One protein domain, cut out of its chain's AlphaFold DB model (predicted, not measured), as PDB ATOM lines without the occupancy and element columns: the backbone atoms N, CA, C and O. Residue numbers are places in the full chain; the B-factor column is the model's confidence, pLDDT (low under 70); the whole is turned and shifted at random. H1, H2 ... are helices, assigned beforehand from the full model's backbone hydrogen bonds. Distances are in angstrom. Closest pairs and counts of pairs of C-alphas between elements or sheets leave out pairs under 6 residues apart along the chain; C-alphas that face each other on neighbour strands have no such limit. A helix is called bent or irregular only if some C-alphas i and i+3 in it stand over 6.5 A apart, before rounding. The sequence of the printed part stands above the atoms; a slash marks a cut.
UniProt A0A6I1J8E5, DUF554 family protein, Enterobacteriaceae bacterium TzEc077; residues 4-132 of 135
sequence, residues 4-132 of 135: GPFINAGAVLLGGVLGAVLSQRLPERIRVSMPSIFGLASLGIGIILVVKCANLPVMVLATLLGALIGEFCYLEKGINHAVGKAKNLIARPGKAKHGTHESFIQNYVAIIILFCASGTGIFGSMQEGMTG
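AT A GLANCE: This is residues 4 to 132 of the 135 residues of the protein "DUF554 family protein" of Enterobacteriaceae bacterium TzEc077 (UniProt A0A6I1J8E5). Six helices make a loose, elongated frame with few contacts: H1 and H2 run opposite ways with a gap between them, H3 and H4 form a wide corner away from them, and H5 and H6 run through the space between. H5 packs on H2 and H6 joins H1 to H2, while residues 91 to 100, between H4 and H5, stick out. The printed part has 129 residues with six named helices, H1 to H6, and no named strand: all helix. It is only just loose, close to compact, with a radius of gyration of the C-alphas of 17.0 A, and spans 54 by 34 by 23 A.

HOW THE PARTS SIT: H1, residues 4 to 23, touches H6, residues 119 to 131, with residues 4 to 8 alone; their closest C-alphas, of Pro 5 and Ser 125, are 5.9 A apart. H2, residues 28 to 51, touches H6 at a shallow tilt of 29 degrees, the closest C-alphas being those of Gly 46 and Gly 119 at 3.7 A. H2 also touches H5, residues 101 to 115, at a steep tilt of 40 degrees, closest at the C-alphas of Gly 39 and Leu 114, 5.8 A. H3, residues 56 to 72, is close to H6 but not clearly touching, with the C-alphas of Met 59 and Met 126 closest at 7.1 A. H4, residues 75 to 90, only just touches H5, with 3 pairs of C-alphas within 8 A, closest at Asn 80 and Ile 105, 7.2 A. Every O i to N i+4 pair is within hydrogen-bond range in H1, H3, H4 and H5; in H2 it is 18 of 20 and in H6 8 of 9.

IN THESE COORDINATES: H1 is 27.0 A long and begins at C-alpha 4 (15.622, 52.143, 2.563). H2, 36.2 A, has a kink of 26 degrees near residue 35 and is only just irregular, with C-alphas 32 and 35 6.9 A apart. H3 is 24.3 A, H4 22.2 A, H5 21.4 A and H6 17.0 A, ending at C-alpha 131 (4.710, 56.008, 6.309).

THE WHOLE: The farthest C-alphas, of Ala 54 and Gly 94, are 55.1 A apart. The printed part has no cut and no long link. Residues 90 to 102 have pLDDT under 70.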
ATOM      1  N   GLY A   4      15.871  53.494   3.061       84.12
ATOM      2  CA  GLY A   4      15.622  52.143   2.563       84.12
ATOM      3  C   GLY A   4      15.936  51.978   1.073       84.12
ATOM      4  O   GLY A   4      16.707  51.071   0.753       84.12
ATOM      5  N   PRO A   5      15.489  52.861   0.148       86.19
ATOM      6  CA  PRO A   5      15.864  52.793  -1.261       86.19
ATOM      7  C   PRO A   5      17.372  52.778  -1.501       86.19
ATOM      8  O   PRO A   5      17.849  52.022  -2.345       86.19
ATOM      9  N   PHE A   6      18.142  53.576  -0.755       87.50
ATOM     10  CA  PHE A   6      19.596  53.632  -0.916       87.50
ATOM     11  C   PHE A   6      20.269  52.354  -0.417       87.50
ATOM     12  O   PHE A   6      21.162  51.831  -1.085       87.50
ATOM     13  N   ILE A   7      19.822  51.825   0.725       88.69
ATOM     14  CA  ILE A   7      20.320  50.557   1.266       88.69
ATOM     15  C   ILE A   7      19.969  49.407   0.316       88.69
ATOM     16  O   ILE A   7      20.831  48.587   0.002       88.69
ATOM     17  N   ASN A   8      18.738  49.374  -0.199       86.94
ATOM     18  CA  ASN A   8      18.280  48.369  -1.153       86.94
ATOM     19  C   ASN A   8      19.101  48.423  -2.449       86.94
ATOM     20  O   ASN A   8      19.667  47.411  -2.857       86.94
ATOM     21  N   ALA A   9      19.261  49.612  -3.038       86.88
ATOM     22  CA  ALA A   9      20.081  49.805  -4.231       86.88
ATOM     23  C   ALA A   9      21.533  49.353  -4.006       86.88
ATOM     24  O   ALA A   9      22.106  48.670  -4.855       86.88
ATOM     25  N   GLY A  10      22.113  49.672  -2.844       90.94
ATOM     26  CA  GLY A  10      23.445  49.208  -2.456       90.94
ATOM     27  C   GLY A  10      23.535  47.684  -2.342       90.94
ATOM     28  O   GLY A  10      24.464  47.082  -2.878       90.94
ATOM     29  N   ALA A  11      22.552  47.045  -1.705       89.50
ATOM     30  CA  ALA A  11      22.493  45.593  -1.559       89.50
ATOM     31  C   ALA A  11      22.338  44.880  -2.911       89.50
ATOM     32  O   ALA A  11      23.031  43.894  -3.164       89.50
ATOM     33  N   VAL A  12      21.486  45.398  -3.802       87.94
ATOM     34  CA  VAL A  12      21.309  44.868  -5.164       87.94
ATOM     35  C   VAL A  12      22.588  45.034  -5.978       87.94
ATOM     36  O   VAL A  12      22.999  44.099  -6.663       87.94
ATOM     37  N   LEU A  13      23.258  46.185  -5.882       89.44
ATOM     38  CA  LEU A  13      24.505  46.436  -6.601       89.44
ATOM     39  C   LEU A  13      25.618  45.499  -6.121       89.44
ATOM     40  O   LEU A  13      26.233  44.811  -6.934       89.44
ATOM     41  N   LEU A  14      25.848  45.417  -4.808       93.00
ATOM     42  CA  LEU A  14      26.855  44.524  -4.231       93.00
ATOM     43  C   LEU A  14      26.535  43.052  -4.513       93.00
ATOM     44  O   LEU A  14      27.407  42.308  -4.961       93.00
ATOM     45  N   GLY A  15      25.283  42.639  -4.311       89.69
ATOM     46  CA  GLY A  15      24.817  41.285  -4.602       89.69
ATOM     47  C   GLY A  15      24.943  40.930  -6.083       89.69
ATOM     48  O   GLY A  15      25.369  39.825  -6.412       89.69
ATOM     49  N   GLY A  16      24.657  41.875  -6.979       87.50
ATOM     50  CA  GLY A  16      24.821  41.720  -8.423       87.50
ATOM     51  C   GLY A  16      26.284  41.560  -8.834       87.50
ATOM     52  O   GLY A  16      26.606  40.659  -9.606       87.50
ATOM     53  N   VAL A  17      27.189  42.375  -8.280       89.00
ATOM     54  CA  VAL A  17      28.639  42.263  -8.530       89.00
ATOM     55  C   VAL A  17      29.180  40.926  -8.021       89.00
ATOM     56  O   VAL A  17      29.844  40.202  -8.766       89.00
ATOM     57  N   LEU A  18      28.864  40.559  -6.777       89.94
ATOM     58  CA  LEU A  18      29.279  39.282  -6.193       89.94
ATOM     59  C   LEU A  18      28.701  38.098  -6.975       89.94
ATOM     60  O   LEU A  18      29.428  37.162  -7.309       89.94
ATOM     61  N   GLY A  19      27.418  38.168  -7.331       87.44
ATOM     62  CA  GLY A  19      26.737  37.177  -8.155       87.44
ATOM     63  C   GLY A  19      27.379  37.024  -9.531       87.44
ATOM     64  O   GLY A  19      27.563  35.899  -9.990       87.44
ATOM     65  N   ALA A  20      27.806  38.115 -10.170       83.69
ATOM     66  CA  ALA A  20      28.494  38.072 -11.459       83.69
ATOM     67  C   ALA A  20      29.867  37.381 -11.374       83.69
ATOM     68  O   ALA A  20      30.211  36.587 -12.254       83.69
ATOM     69  N   VAL A  21      30.632  37.628 -10.303       87.00
ATOM     70  CA  VAL A  21      31.928  36.968 -10.064       87.00
ATOM     71  C   VAL A  21      31.737  35.478  -9.774       87.00
ATOM     72  O   VAL A  21      32.423  34.633 -10.353       87.00
ATOM     73  N   LEU A  22      30.780  35.136  -8.909       87.19
ATOM     74  CA  LEU A  22      30.535  33.758  -8.485       87.19
ATOM     75  C   LEU A  22      29.809  32.924  -9.550       87.19
ATOM     76  O   LEU A  22      29.969  31.702  -9.588       87.19
ATOM     77  N   SER A  23      29.071  33.584 -10.450       80.94
ATOM     78  CA  SER A  23      28.320  32.970 -11.549       80.94
ATOM     79  C   SER A  23      29.180  31.995 -12.343       80.94
ATOM     80  O   SER A  23      28.719  30.894 -12.612       80.94
ATOM     81  N   GLN A  24      30.457  32.310 -12.596       80.69
ATOM     82  CA  GLN A  24      31.389  31.452 -13.345       80.69
ATOM     83  C   GLN A  24      31.529  30.023 -12.784       80.69
ATOM     84  O   GLN A  24      31.836  29.110 -13.548       80.69
ATOM     85  N   ARG A  25      31.276  29.807 -11.484       85.44
ATOM     86  CA  ARG A  25      31.339  28.484 -10.834       85.44
ATOM     87  C   ARG A  25      30.014  27.715 -10.851       85.44
ATOM     88  O   ARG A  25      30.000  26.538 -10.506       85.44
ATOM     89  N   LEU A  26      28.909  28.352 -11.237       83.19
ATOM     90  CA  LEU A  26      27.586  27.728 -11.246       83.19
ATOM     91  C   LEU A  26      27.343  26.952 -12.550       83.19
ATOM     92  O   LEU A  26      27.653  27.479 -13.624       83.19
ATOM     93  N   PRO A  27      26.743  25.750 -12.499       86.38
ATOM     94  CA  PRO A  27      26.335  25.018 -13.692       86.38
ATOM     95  C   PRO A  27      25.209  25.750 -14.439       86.38
ATOM     96  O   PRO A  27      24.315  26.334 -13.825       86.38
ATOM     97  N   GLU A  28      25.226  25.668 -15.771       83.88
ATOM     98  CA  GLU A  28      24.316  26.410 -16.663       83.88
ATOM     99  C   GLU A  28      22.834  26.194 -16.325       83.88
ATOM    100  O   GLU A  28      22.044  27.132 -16.313       83.88
ATOM    101  N   ARG A  29      22.473  24.965 -15.937       84.62
ATOM    102  CA  ARG A  29      21.105  24.591 -15.539       84.62
ATOM    103  C   ARG A  29      20.564  25.464 -14.402       84.62
ATOM    104  O   ARG A  29      19.393  25.813 -14.409       84.62
ATOM    105  N   ILE A  30      21.414  25.823 -13.437       82.88
ATOM    106  CA  ILE A  30      21.013  26.669 -12.304       82.88
ATOM    107  C   ILE A  30      20.860  28.120 -12.763       82.88
ATOM    108  O   ILE A  30      19.888  28.773 -12.390       82.88
ATOM    109  N   ARG A  31      21.773  28.611 -13.610       79.00
ATOM    110  CA  ARG A  31      21.727  29.994 -14.114       79.00
ATOM    111  C   ARG A  31      20.472  30.266 -14.938       79.00
ATOM    112  O   ARG A  31      19.911  31.348 -14.827       79.00
ATOM    113  N   VAL A  32      20.025  29.287 -15.726       81.25
ATOM    114  CA  VAL A  32      18.824  29.411 -16.565       81.25
ATOM    115  C   VAL A  32      17.537  29.342 -15.734       81.25
ATOM    116  O   VAL A  32      16.597  30.077 -16.017       81.25
ATOM    117  N   SER A  33      17.488  28.517 -14.682       83.50
ATOM    118  CA  SER A  33      16.276  28.361 -13.856       83.50
ATOM    119  C   SER A  33      16.116  29.425 -12.761       83.50
ATOM    120  O   SER A  33      14.998  29.690 -12.319       83.50
ATOM    121  N   MET A  34      17.212  30.040 -12.301       82.69
ATOM    122  CA  MET A  34      17.204  31.021 -11.204       82.69
ATOM    123  C   MET A  34      16.265  32.218 -11.433       82.69
ATOM    124  O   MET A  34      15.478  32.505 -10.529       82.69
ATOM    125  N   PRO A  35      16.291  32.909 -12.593       83.25
ATOM    126  CA  PRO A  35      15.420  34.058 -12.835       83.25
ATOM    127  C   PRO A  35      13.934  33.728 -12.661       83.25
ATOM    128  O   PRO A  35      13.207  34.488 -12.030       83.25
ATOM    129  N   SER A  36      13.486  32.565 -13.146       82.88
ATOM    130  CA  SER A  36      12.091  32.134 -13.010       82.88
ATOM    131  C   SER A  36      11.696  31.876 -11.554       82.88
ATOM    132  O   SER A  36      10.615  32.281 -11.134       82.88
ATOM    133  N   ILE A  37      12.577  31.252 -10.763       87.25
ATOM    134  CA  ILE A  37      12.336  30.998  -9.332       87.25
ATOM    135  C   ILE A  37      12.254  32.319  -8.562       87.25
ATOM    136  O   ILE A  37      11.313  32.530  -7.797       87.25
ATOM    137  N   PHE A  38      13.203  33.231  -8.794       85.12
ATOM    138  CA  PHE A  38      13.172  34.558  -8.181       85.12
ATOM    139  C   PHE A  38      11.956  35.375  -8.629       85.12
ATOM    140  O   PHE A  38      11.425  36.142  -7.832       85.12
ATOM    141  N   GLY A  39      11.461  35.165  -9.852       86.81
ATOM    142  CA  GLY A  39      10.241  35.805 -10.352       86.81
ATOM    143  C   GLY A  39       8.994  35.358  -9.630       86.81
ATOM    144  O   GLY A  39       8.216  36.192  -9.175       86.81
ATOM    145  N   LEU A  40       8.838  34.049  -9.453       88.38
ATOM    146  CA  LEU A  40       7.733  33.500  -8.675       88.38
ATOM    147  C   LEU A  40       7.791  33.963  -7.212       88.38
ATOM    148  O   LEU A  40       6.770  34.366  -6.657       88.38
ATOM    149  N   ALA A  41       8.981  33.968  -6.605       87.56
ATOM    150  CA  ALA A  41       9.166  34.457  -5.241       87.56
ATOM    151  C   ALA A  41       8.837  35.956  -5.115       87.56
ATOM    152  O   ALA A  41       8.106  36.352  -4.208       87.56
ATOM    153  N   SER A  42       9.324  36.779  -6.047       85.31
ATOM    154  CA  SER A  42       9.048  38.219  -6.112       85.31
ATOM    155  C   SER A  42       7.555  38.510  -6.227       85.31
ATOM    156  O   SER A  42       7.035  39.351  -5.494       85.31
ATOM    157  N   LEU A  43       6.850  37.773  -7.088       86.25
ATOM    158  CA  LEU A  43       5.408  37.903  -7.257       86.25
ATOM    159  C   LEU A  43       4.662  37.584  -5.954       86.25
ATOM    160  O   LEU A  43       3.791  38.349  -5.546       86.25
ATOM    161  N   GLY A  44       5.052  36.512  -5.256       87.75
ATOM    162  CA  GLY A  44       4.496  36.176  -3.943       87.75
ATOM    163  C   GLY A  44       4.711  37.282  -2.905       87.75
ATOM    164  O   GLY A  44       3.771  37.679  -2.218       87.75
ATOM    165  N   ILE A  45       5.926  37.832  -2.831       86.81
ATOM    166  CA  ILE A  45       6.249  38.936  -1.916       86.81
ATOM    167  C   ILE A  45       5.446  40.197  -2.274       86.81
ATOM    168  O   ILE A  45       4.872  40.828  -1.388       86.81
ATOM    169  N   GLY A  46       5.353  40.540  -3.561       84.81
ATOM    170  CA  GLY A  46       4.590  41.691  -4.043       84.81
ATOM    171  C   GLY A  46       3.108  41.606  -3.682       84.81
ATOM    172  O   GLY A  46       2.562  42.563  -3.141       84.81
ATOM    173  N   ILE A  47       2.470  40.448  -3.886       86.75
ATOM    174  CA  ILE A  47       1.060  40.238  -3.518       86.75
ATOM    175  C   ILE A  47       0.848  40.458  -2.015       86.75
ATOM    176  O   ILE A  47      -0.087  41.153  -1.620       86.75
ATOM    177  N   ILE A  48       1.726  39.910  -1.169       86.00
ATOM    178  CA  ILE A  48       1.624  40.075   0.288       86.00
ATOM    179  C   ILE A  48       1.749  41.554   0.685       86.00
ATOM    180  O   ILE A  48       0.992  42.021   1.537       86.00
ATOM    181  N   LEU A  49       2.679  42.295   0.074       83.06
ATOM    182  CA  LEU A  49       2.888  43.720   0.358       83.06
ATOM    183  C   LEU A  49       1.698  44.580  -0.081       83.06
ATOM    184  O   LEU A  49       1.274  45.456   0.668       83.06
ATOM    185  N   VAL A  50       1.118  44.288  -1.248       82.00
ATOM    186  CA  VAL A  50      -0.091  44.960  -1.753       82.00
ATOM    187  C   VAL A  50      -1.251  44.791  -0.776       82.00
ATOM    188  O   VAL A  50      -1.886  45.774  -0.405       82.00
ATOM    189  N   VAL A  51      -1.508  43.562  -0.316       83.00
ATOM    190  CA  VAL A  51      -2.621  43.266   0.608       83.00
ATOM    191  C   VAL A  51      -2.444  43.964   1.961       83.00
ATOM    192  O   VAL A  51      -3.426  44.351   2.587       83.00
ATOM    193  N   LYS A  52      -1.200  44.152   2.413       79.38
ATOM    194  CA  LYS A  52      -0.889  44.856   3.666       79.38
ATOM    195  C   LYS A  52      -0.925  46.382   3.548       79.38
ATOM    196  O   LYS A  52      -0.794  47.063   4.564       79.38
ATOM    197  N   CYS A  53      -1.074  46.933   2.347       75.06
ATOM    198  CA  CYS A  53      -1.001  48.371   2.152       75.06
ATOM    199  C   CYS A  53      -2.301  49.058   2.600       75.06
ATOM    200  O   CYS A  53      -3.368  48.846   2.027       75.06
ATOM    201  N   ALA A  54      -2.204  49.925   3.612       75.12
ATOM    202  CA  ALA A  54      -3.355  50.636   4.172       75.12
ATOM    203  C   ALA A  54      -3.995  51.634   3.187       75.12
ATOM    204  O   ALA A  54      -5.192  51.894   3.253       75.12
ATOM    205  N   ASN A  55      -3.204  52.177   2.255       82.25
ATOM    206  CA  ASN A  55      -3.602  53.253   1.344       82.25
ATOM    207  C   ASN A  55      -3.446  52.834  -0.128       82.25
ATOM    208  O   ASN A  55      -2.827  53.536  -0.934       82.25
ATOM    209  N   LEU A  56      -4.027  51.685  -0.483       83.88
ATOM    210  CA  LEU A  56      -3.997  51.121  -1.839       83.88
ATOM    211  C   LEU A  56      -4.326  52.123  -2.966       83.88
ATOM    212  O   LEU A  56      -3.597  52.127  -3.959       83.88
ATOM    213  N   PRO A  57      -5.340  53.006  -2.855       88.19
ATOM    214  CA  PRO A  57      -5.652  53.954  -3.927       88.19
ATOM    215  C   PRO A  57      -4.512  54.931  -4.245       88.19
ATOM    216  O   PRO A  57      -4.235  55.192  -5.414       88.19
ATOM    217  N   VAL A  58      -3.818  55.441  -3.218       88.19
ATOM    218  CA  VAL A  58      -2.688  56.375  -3.382       88.19
ATOM    219  C   VAL A  58      -1.512  55.667  -4.046       88.19
ATOM    220  O   VAL A  58      -0.916  56.192  -4.981       88.19
ATOM    221  N   MET A  59      -1.240  54.442  -3.607       86.19
ATOM    222  CA  MET A  59      -0.250  53.533  -4.183       86.19
ATOM    223  C   MET A  59      -0.482  53.283  -5.680       86.19
ATOM    224  O   MET A  59       0.428  53.423  -6.500       86.19
ATOM    225  N   VAL A  60      -1.718  52.937  -6.050       89.06
ATOM    226  CA  VAL A  60      -2.102  52.690  -7.447       89.06
ATOM    227  C   VAL A  60      -1.951  53.964  -8.272       89.06
ATOM    228  O   VAL A  60      -1.355  53.922  -9.346       89.06
ATOM    229  N   LEU A  61      -2.422  55.104  -7.760       91.62
ATOM    230  CA  LEU A  61      -2.306  56.384  -8.454       91.62
ATOM    231  C   LEU A  61      -0.840  56.790  -8.666       91.62
ATOM    232  O   LEU A  61      -0.470  57.173  -9.773       91.62
ATOM    233  N   ALA A  62       0.004  56.665  -7.639       90.19
ATOM    234  CA  ALA A  62       1.432  56.959  -7.730       90.19
ATOM    235  C   ALA A  62       2.131  56.067  -8.767       90.19
ATOM    236  O   ALA A  62       2.904  56.562  -9.587       90.19
ATOM    237  N   THR A  63       1.804  54.771  -8.785       88.12
ATOM    238  CA  THR A  63       2.366  53.816  -9.750       88.12
ATOM    239  C   THR A  63       1.922  54.134 -11.181       88.12
ATOM    240  O   THR A  63       2.745  54.130 -12.093       88.12
ATOM    241  N   LEU A  64       0.642  54.465 -11.388       93.06
ATOM    242  CA  LEU A  64       0.110  54.847 -12.701       93.06
ATOM    243  C   LEU A  64       0.748  56.135 -13.226       93.06
ATOM    244  O   LEU A  64       1.183  56.182 -14.375       93.06
ATOM    245  N   LEU A  65       0.834  57.171 -12.388       95.06
ATOM    246  CA  LEU A  65       1.460  58.437 -12.770       95.06
ATOM    247  C   LEU A  65       2.952  58.252 -13.059       95.06
ATOM    248  O   LEU A  65       3.440  58.759 -14.066       95.06
ATOM    249  N   GLY A  66       3.663  57.480 -12.233       90.69
ATOM    250  CA  GLY A  66       5.066  57.144 -12.466       90.69
ATOM    251  C   GLY A  66       5.283  56.397 -13.785       90.69
ATOM    252  O   GLY A  66       6.201  56.735 -14.530       90.69
ATOM    253  N   ALA A  67       4.414  55.436 -14.113       90.50
ATOM    254  CA  ALA A  67       4.472  54.698 -15.374       90.50
ATOM    255  C   ALA A  67       4.218  55.605 -16.586       90.50
ATOM    256  O   ALA A  67       4.978  55.556 -17.550       90.50
ATOM    257  N   LEU A  68       3.205  56.476 -16.521       94.62
ATOM    258  CA  LEU A  68       2.924  57.447 -17.583       94.62
ATOM    259  C   LEU A  68       4.109  58.388 -17.803       94.62
ATOM    260  O   LEU A  68       4.545  58.565 -18.936       94.62
ATOM    261  N   ILE A  69       4.659  58.960 -16.729       94.56
ATOM    262  CA  ILE A  69       5.832  59.837 -16.810       94.56
ATOM    263  C   ILE A  69       7.025  59.077 -17.406       94.56
ATOM    264  O   ILE A  69       7.699  59.596 -18.294       94.56
ATOM    265  N   GLY A  70       7.265  57.837 -16.973       89.94
ATOM    266  CA  GLY A  70       8.329  56.989 -17.512       89.94
ATOM    267  C   GLY A  70       8.184  56.723 -19.013       89.94
ATOM    268  O   GLY A  70       9.168  56.827 -19.751       89.94
ATOM    269  N   GLU A  71       6.962  56.445 -19.465       90.50
ATOM    270  CA  GLU A  71       6.634  56.233 -20.877       90.50
ATOM    271  C   GLU A  71       6.836  57.512 -21.700       90.50
ATOM    272  O   GLU A  71       7.512  57.488 -22.728       90.50
ATOM    273  N   PHE A  72       6.353  58.661 -21.210       92.75
ATOM    274  CA  PHE A  72       6.572  59.961 -21.857       92.75
ATOM    275  C   PHE A  72       8.056  60.328 -21.960       92.75
ATOM    276  O   PHE A  72       8.484  60.934 -22.943       92.75
ATOM    277  N   CYS A  73       8.862  59.940 -20.972       92.19
ATOM    278  CA  CYS A  73      10.310  60.124 -20.996       92.19
ATOM    279  C   CYS A  73      11.051  59.080 -21.849       92.19
ATOM    280  O   CYS A  73      12.278  59.145 -21.941       92.19
ATOM    281  N   TYR A  74      10.349  58.122 -22.466       89.00
ATOM    282  CA  TYR A  74      10.937  56.993 -23.190       89.00
ATOM    283  C   TYR A  74      12.025  56.267 -22.379       89.00
ATOM    284  O   TYR A  74      13.079  55.906 -22.920       89.00
ATOM    285  N   LEU A  75      11.782  56.047 -21.078       84.81
ATOM    286  CA  LEU A  75      12.763  55.424 -20.182       84.81
ATOM    287  C   LEU A  75      13.238  54.066 -20.712       84.81
ATOM    288  O   LEU A  75      14.424  53.759 -20.627       84.81
ATOM    289  N   GLU A  76      12.343  53.291 -21.329       81.62
ATOM    290  CA  GLU A  76      12.675  52.005 -21.945       81.62
ATOM    291  C   GLU A  76      13.761  52.145 -23.026       81.62
ATOM    292  O   GLU A  76      14.760  51.422 -23.015       81.62
ATOM    293  N   LYS A  77      13.627  53.130 -23.928       84.31
ATOM    294  CA  LYS A  77      14.642  53.410 -24.958       84.31
ATOM    295  C   LYS A  77      15.958  53.845 -24.322       84.31
ATOM    296  O   LYS A  77      17.018  53.407 -24.769       84.31
ATOM    297  N   GLY A  78      15.895  54.671 -23.276       85.06
ATOM    298  CA  GLY A  78      17.064  55.101 -22.511       85.06
ATOM    299  C   GLY A  78      17.820  53.923 -21.891       85.06
ATOM    300  O   GLY A  78      19.032  53.808 -22.077       85.06
ATOM    301  N   ILE A  79      17.101  53.011 -21.230       83.25
ATOM    302  CA  ILE A  79      17.659  51.794 -20.628       83.25
ATOM    303  C   ILE A  79      18.267  50.905 -21.714       83.25
ATOM    304  O   ILE A  79      19.445  50.568 -21.622       83.25
ATOM    305  N   ASN A  80      17.534  50.594 -22.784       82.38
ATOM    306  CA  ASN A  80      18.040  49.764 -23.882       82.38
ATOM    307  C   ASN A  80      19.327  50.341 -24.498       82.38
ATOM    308  O   ASN A  80      20.290  49.612 -24.753       82.38
ATOM    309  N   HIS A  81      19.388  51.663 -24.673       83.00
ATOM    310  CA  HIS A  81      20.564  52.342 -25.212       83.00
ATOM    311  C   HIS A  81      21.744  52.346 -24.224       83.00
ATOM    312  O   HIS A  81      22.890  52.130 -24.627       83.00
ATOM    313  N   ALA A  82      21.487  52.556 -22.929       83.56
ATOM    314  CA  ALA A  82      22.502  52.498 -21.878       83.56
ATOM    315  C   ALA A  82      23.101  51.090 -21.749       83.56
ATOM    316  O   ALA A  82      24.319  50.939 -21.669       83.56
ATOM    317  N   VAL A  83      22.263  50.055 -21.819       79.94
ATOM    318  CA  VAL A  83      22.681  48.647 -21.787       79.94
ATOM    319  C   VAL A  83      23.489  48.287 -23.022       79.94
ATOM    320  O   VAL A  83      24.530  47.643 -22.902       79.94
ATOM    321  N   GLY A  84      23.065  48.741 -24.204       78.69
ATOM    322  CA  GLY A  84      23.832  48.587 -25.439       78.69
ATOM    323  C   GLY A  84      25.227  49.209 -25.332       78.69
ATOM    324  O   GLY A  84      26.223  48.557 -25.650       78.69
ATOM    325  N   LYS A  85      25.323  50.435 -24.797       80.94
ATOM    326  CA  LYS A  85      26.606  51.112 -24.539       80.94
ATOM    327  C   LYS A  85      27.460  50.373 -23.509       80.94
ATOM    328  O   LYS A  85      28.638  50.148 -23.766       80.94
ATOM    329  N   ALA A  86      26.880  49.951 -22.386       79.12
ATOM    330  CA  ALA A  86      27.585  49.208 -21.343       79.12
ATOM    331  C   ALA A  86      28.116  47.865 -21.865       79.12
ATOM    332  O   ALA A  86      29.276  47.522 -21.643       79.12
ATOM    333  N   LYS A  87      27.303  47.135 -22.639       71.56
ATOM    334  CA  LYS A  87      27.721  45.899 -23.306       71.56
ATOM    335  C   LYS A  87      28.890  46.153 -24.255       71.56
ATOM    336  O   LYS A  87      29.856  45.400 -24.216       71.56
ATOM    337  N   ASN A  88      28.824  47.199 -25.081       73.25
ATOM    338  CA  ASN A  88      29.903  47.540 -26.012       73.25
ATOM    339  C   ASN A  88      31.190  47.970 -25.295       73.25
ATOM    340  O   ASN A  88      32.273  47.666 -25.781       73.25
ATOM    341  N   LEU A  89      31.084  48.621 -24.133       75.19
ATOM    342  CA  LEU A  89      32.231  49.011 -23.311       75.19
ATOM    343  C   LEU A  89      32.920  47.798 -22.656       75.19
ATOM    344  O   LEU A  89      34.137  47.779 -22.496       75.19
ATOM    345  N   ILE A  90      32.139  46.783 -22.277       69.75
ATOM    346  CA  ILE A  90      32.619  45.572 -21.591       69.75
ATOM    347  C   ILE A  90      33.029  44.475 -22.595       69.75
ATOM    348  O   ILE A  90      33.835  43.593 -22.277       69.75
ATOM    349  N   ALA A  91      32.510  44.512 -23.825       64.81
ATOM    350  CA  ALA A  91      32.879  43.585 -24.885       64.81
ATOM    351  C   ALA A  91      34.339  43.808 -25.314       64.81
ATOM    352  O   ALA A  91      34.687  44.813 -25.927       64.81
ATOM    353  N   ARG A  92      35.215  42.838 -25.017       54.91
ATOM    354  CA  ARG A  92      36.620  42.866 -25.458       54.91
ATOM    355  C   ARG A  92      36.693  42.862 -26.998       54.91
ATOM    356  O   ARG A  92      35.997  42.048 -27.619       54.91
ATOM    357  N   PRO A  93      37.561  43.684 -27.620       44.00
ATOM    358  CA  PRO A  93      37.742  43.687 -29.068       44.00
ATOM    359  C   PRO A  93      38.242  42.305 -29.515       44.00
ATOM    360  O   PRO A  93      39.318  41.869 -29.112       44.00
ATOM    361  N   GLY A  94      37.430  41.577 -30.288       49.97
ATOM    362  CA  GLY A  94      37.826  40.308 -30.919       49.97
ATOM    363  C   GLY A  94      37.076  39.037 -30.493       49.97
ATOM    364  O   GLY A  94      37.299  37.991 -31.094       49.97
ATOM    365  N   LYS A  95      36.153  39.078 -29.520       46.91
ATOM    366  CA  LYS A  95      35.237  37.948 -29.238       46.91
ATOM    367  C   LYS A  95      33.778  38.383 -29.318       46.91
ATOM    368  O   LYS A  95      33.037  38.308 -28.340       46.91
ATOM    369  N   ALA A  96      33.349  38.797 -30.506       46.12
ATOM    370  CA  ALA A  96      31.931  38.874 -30.841       46.12
ATOM    371  C   ALA A  96      31.372  37.444 -30.972       46.12
ATOM    372  O   ALA A  96      31.150  36.933 -32.067       46.12
ATOM    373  N   LYS A  97      31.193  36.752 -29.838       45.44
ATOM    374  CA  LYS A  97      30.404  35.520 -29.823       45.44
ATOM    375  C   LYS A  97      28.970  35.929 -30.161       45.44
ATOM    376  O   LYS A  97      28.379  36.731 -29.442       45.44
ATOM    377  N   HIS A  98      28.475  35.398 -31.275       42.22
ATOM    378  CA  HIS A  98      27.106  35.462 -31.788       42.22
ATOM    379  C   HIS A  98      26.091  34.918 -30.755       42.22
ATOM    380  O   HIS A  98      25.520  33.848 -30.916       42.22
ATOM    381  N   GLY A  99      25.898  35.617 -29.643       51.00
ATOM    382  CA  GLY A  99      24.660  35.558 -28.876       51.00
ATOM    383  C   GLY A  99      23.817  36.731 -29.344       51.00
ATOM    384  O   GLY A  99      24.313  37.862 -29.331       51.00
ATOM    385  N   THR A 100      22.599  36.471 -29.823       57.50
ATOM    386  CA  THR A 100      21.677  37.501 -30.316       57.50
ATOM    387  C   THR A 100      21.621  38.635 -29.297       57.50
ATOM    388  O   THR A 100      21.295  38.435 -28.129       57.50
ATOM    389  N   HIS A 101      22.035  39.833 -29.715       65.25
ATOM    390  CA  HIS A 101      22.128  41.005 -28.839       65.25
ATOM    391  C   HIS A 101      20.819  41.243 -28.069       65.25
ATOM    392  O   HIS A 101      20.842  41.681 -26.920       65.25
ATOM    393  N   GLU A 102      19.719  40.880 -28.712       68.19
ATOM    394  CA  GLU A 102      18.349  40.906 -28.235       68.19
ATOM    395  C   GLU A 102      18.096  39.967 -27.048       68.19
ATOM    396  O   GLU A 102      17.556  40.415 -26.045       68.19
ATOM    397  N   SER A 103      18.581  38.719 -27.075       70.44
ATOM    398  CA  SER A 103      18.416  37.783 -25.949       70.44
ATOM    399  C   SER A 103      19.171  38.251 -24.700       70.44
ATOM    400  O   SER A 103      18.675  38.128 -23.582       70.44
ATOM    401  N   PHE A 104      20.353  38.851 -24.875       72.56
ATOM    402  CA  PHE A 104      21.085  39.449 -23.756       72.56
ATOM    403  C   PHE A 104      20.335  40.646 -23.163       72.56
ATOM    404  O   PHE A 104      20.224  40.740 -21.943       72.56
ATOM    405  N   ILE A 105      19.809  41.538 -24.013       74.25
ATOM    406  CA  ILE A 105      19.007  42.682 -23.564       74.25
ATOM    407  C   ILE A 105      17.756  42.185 -22.833       74.25
ATOM    408  O   ILE A 105      17.502  42.640 -21.725       74.25
ATOM    409  N   GLN A 106      17.033  41.208 -23.382       72.62
ATOM    410  CA  GLN A 106      15.842  40.635 -22.751       72.62
ATOM    411  C   GLN A 106      16.144  40.019 -21.384       72.62
ATOM    412  O   GLN A 106      15.463  40.333 -20.413       72.62
ATOM    413  N   ASN A 107      17.191  39.197 -21.276       76.62
ATOM    414  CA  ASN A 107      17.581  38.595 -19.999       76.62
ATOM    415  C   ASN A 107      18.015  39.653 -18.979       76.62
ATOM    416  O   ASN A 107      17.679  39.558 -17.802       76.62
ATOM    417  N   TYR A 108      18.738  40.680 -19.421       77.69
ATOM    418  CA  TYR A 108      19.149  41.783 -18.562       77.69
ATOM    419  C   TYR A 108      17.952  42.605 -18.063       77.69
ATOM    420  O   TYR A 108      17.838  42.856 -16.865       77.69
ATOM    421  N   VAL A 109      17.037  42.980 -18.959       74.81
ATOM    422  CA  VAL A 109      15.807  43.706 -18.615       74.81
ATOM    423  C   VAL A 109      14.949  42.871 -17.665       74.81
ATOM    424  O   VAL A 109      14.487  43.394 -16.655       74.81
ATOM    425  N   ALA A 110      14.817  41.565 -17.910       79.75
ATOM    426  CA  ALA A 110      14.114  40.660 -17.007       79.75
ATOM    427  C   ALA A 110      14.734  40.653 -15.602       79.75
ATOM    428  O   ALA A 110      14.006  40.724 -14.619       79.75
ATOM    429  N   ILE A 111      16.067  40.627 -15.491       79.69
ATOM    430  CA  ILE A 111      16.783  40.681 -14.206       79.69
ATOM    431  C   ILE A 111      16.577  42.033 -13.506       79.69
ATOM    432  O   ILE A 111      16.324  42.053 -12.302       79.69
ATOM    433  N   ILE A 112      16.627  43.158 -14.228       80.56
ATOM    434  CA  ILE A 112      16.285  44.468 -13.647       80.56
ATOM    435  C   ILE A 112      14.867  44.442 -13.091       80.56
ATOM    436  O   ILE A 112      14.643  44.886 -11.969       80.56
ATOM    437  N   ILE A 113      13.906  43.931 -13.856       78.19
ATOM    438  CA  ILE A 113      12.513  43.899 -13.417       78.19
ATOM    439  C   ILE A 113      12.370  42.993 -12.184       78.19
ATOM    440  O   ILE A 113      11.738  43.374 -11.204       78.19
ATOM    441  N   LEU A 114      13.034  41.837 -12.191       80.25
ATOM    442  CA  LEU A 114      13.044  40.861 -11.099       80.25
ATOM    443  C   LEU A 114      13.567  41.404  -9.771       80.25
ATOM    444  O   LEU A 114      13.010  41.077  -8.721       80.25
ATOM    445  N   PHE A 115      14.654  42.177  -9.807       78.31
ATOM    446  CA  PHE A 115      15.359  42.611  -8.598       78.31
ATOM    447  C   PHE A 115      15.094  44.075  -8.243       78.31
ATOM    448  O   PHE A 115      14.894  44.376  -7.071       78.31
ATOM    449  N   CYS A 116      15.038  44.975  -9.226       78.50
ATOM    450  CA  CYS A 116      14.834  46.408  -8.994       78.50
ATOM    451  C   CYS A 116      13.350  46.789  -9.001       78.50
ATOM    452  O   CYS A 116      12.903  47.515  -8.119       78.50
ATOM    453  N   ALA A 117      12.570  46.276  -9.960       76.00
ATOM    454  CA  ALA A 117      11.120  46.517 -10.038       76.00
ATOM    455  C   ALA A 117      10.290  45.482  -9.247       76.00
ATOM    456  O   ALA A 117       9.089  45.327  -9.449       76.00
ATOM    457  N   SER A 118      10.959  44.751  -8.357       80.00
ATOM    458  CA  SER A 118      10.397  43.675  -7.546       80.00
ATOM    459  C   SER A 118       9.390  44.182  -6.513       80.00
ATOM    460  O   SER A 118       9.361  45.373  -6.192       80.00
ATOM    461  N   GLY A 119       8.645  43.257  -5.895       75.25
ATOM    462  CA  GLY A 119       7.700  43.559  -4.816       75.25
ATOM    463  C   GLY A 119       8.280  44.485  -3.738       75.25
ATOM    464  O   GLY A 119       7.709  45.526  -3.439       75.25
ATOM    465  N   THR A 120       9.458  44.184  -3.196       78.00
ATOM    466  CA  THR A 120      10.077  45.026  -2.152       78.00
ATOM    467  C   THR A 120      10.730  46.298  -2.684       78.00
ATOM    468  O   THR A 120      10.794  47.281  -1.956       78.00
ATOM    469  N   GLY A 121      11.191  46.317  -3.937       82.62
ATOM    470  CA  GLY A 121      11.814  47.504  -4.530       82.62
ATOM    471  C   GLY A 121      10.801  48.625  -4.757       82.62
ATOM    472  O   GLY A 121      11.007  49.759  -4.327       82.62
ATOM    473  N   ILE A 122       9.667  48.291  -5.376       83.50
ATOM    474  CA  ILE A 122       8.604  49.250  -5.703       83.50
ATOM    475  C   ILE A 122       7.703  49.513  -4.493       83.50
ATOM    476  O   ILE A 122       7.539  50.659  -4.082       83.50
ATOM    477  N   PHE A 123       7.135  48.470  -3.883       81.69
ATOM    478  CA  PHE A 123       6.181  48.669  -2.788       81.69
ATOM    479  C   PHE A 123       6.869  49.066  -1.483       81.69
ATOM    480  O   PHE A 123       6.305  49.857  -0.738       81.69
ATOM    481  N   GLY A 124       8.088  48.585  -1.219       81.50
ATOM    482  CA  GLY A 124       8.851  49.000  -0.038       81.50
ATOM    483  C   GLY A 124       9.231  50.480  -0.085       81.50
ATOM    484  O   GLY A 124       9.036  51.193   0.893       81.50
ATOM    485  N   SER A 125       9.681  50.979  -1.242       85.44
ATOM    486  CA  SER A 125      10.016  52.403  -1.397       85.44
ATOM    487  C   SER A 125       8.791  53.317  -1.295       85.44
ATOM    488  O   SER A 125       8.875  54.386  -0.690       85.44
ATOM    489  N   MET A 126       7.640  52.902  -1.830       84.50
ATOM    490  CA  MET A 126       6.393  53.649  -1.649       84.50
ATOM    491  C   MET A 126       5.875  53.581  -0.216       84.50
ATOM    492  O   MET A 126       5.442  54.605   0.303       84.50
ATOM    493  N   GLN A 127       5.962  52.422   0.443       81.12
ATOM    494  CA  GLN A 127       5.601  52.280   1.851       81.12
ATOM    495  C   GLN A 127       6.440  53.227   2.712       81.12
ATOM    496  O   GLN A 127       5.861  54.045   3.418       81.12
ATOM    497  N   GLU A 128       7.769  53.214   2.583       85.44
ATOM    498  CA  GLU A 128       8.647  54.140   3.310       85.44
ATOM    499  C   GLU A 128       8.353  55.605   2.959       85.44
ATOM    500  O   GLU A 128       8.353  56.469   3.834       85.44
ATOM    501  N   GLY A 129       8.049  55.905   1.694       84.31
ATOM    502  CA  GLY A 129       7.641  57.247   1.276       84.31
ATOM    503  C   GLY A 129       6.325  57.711   1.911       84.31
ATOM    504  O   GLY A 129       6.172  58.892   2.214       84.31
ATOM    505  N   MET A 130       5.381  56.792   2.132       82.56
ATOM    506  CA  MET A 130       4.044  57.077   2.659       82.56
ATOM    507  C   MET A 130       3.975  57.060   4.188       82.56
ATOM    508  O   MET A 130       3.204  57.825   4.764       82.56
ATOM    509  N   THR A 131       4.740  56.190   4.848       82.12
ATOM    510  CA  THR A 131       4.710  56.008   6.309       82.12
ATOM    511  C   THR A 131       5.930  56.583   7.015       82.12
ATOM    512  O   THR A 131       5.887  56.790   8.226       82.12
ATOM    513  N   GLY A 132       7.018  56.846   6.289       78.62
ATOM    514  CA  GLY A 132       8.308  57.219   6.865       78.62
ATOM    515  C   GLY A 132       9.051  56.061   7.540       78.62
ATOM    516  O   GLY A 132      10.097  56.314   8.140       78.62
TER     517      GLY A 132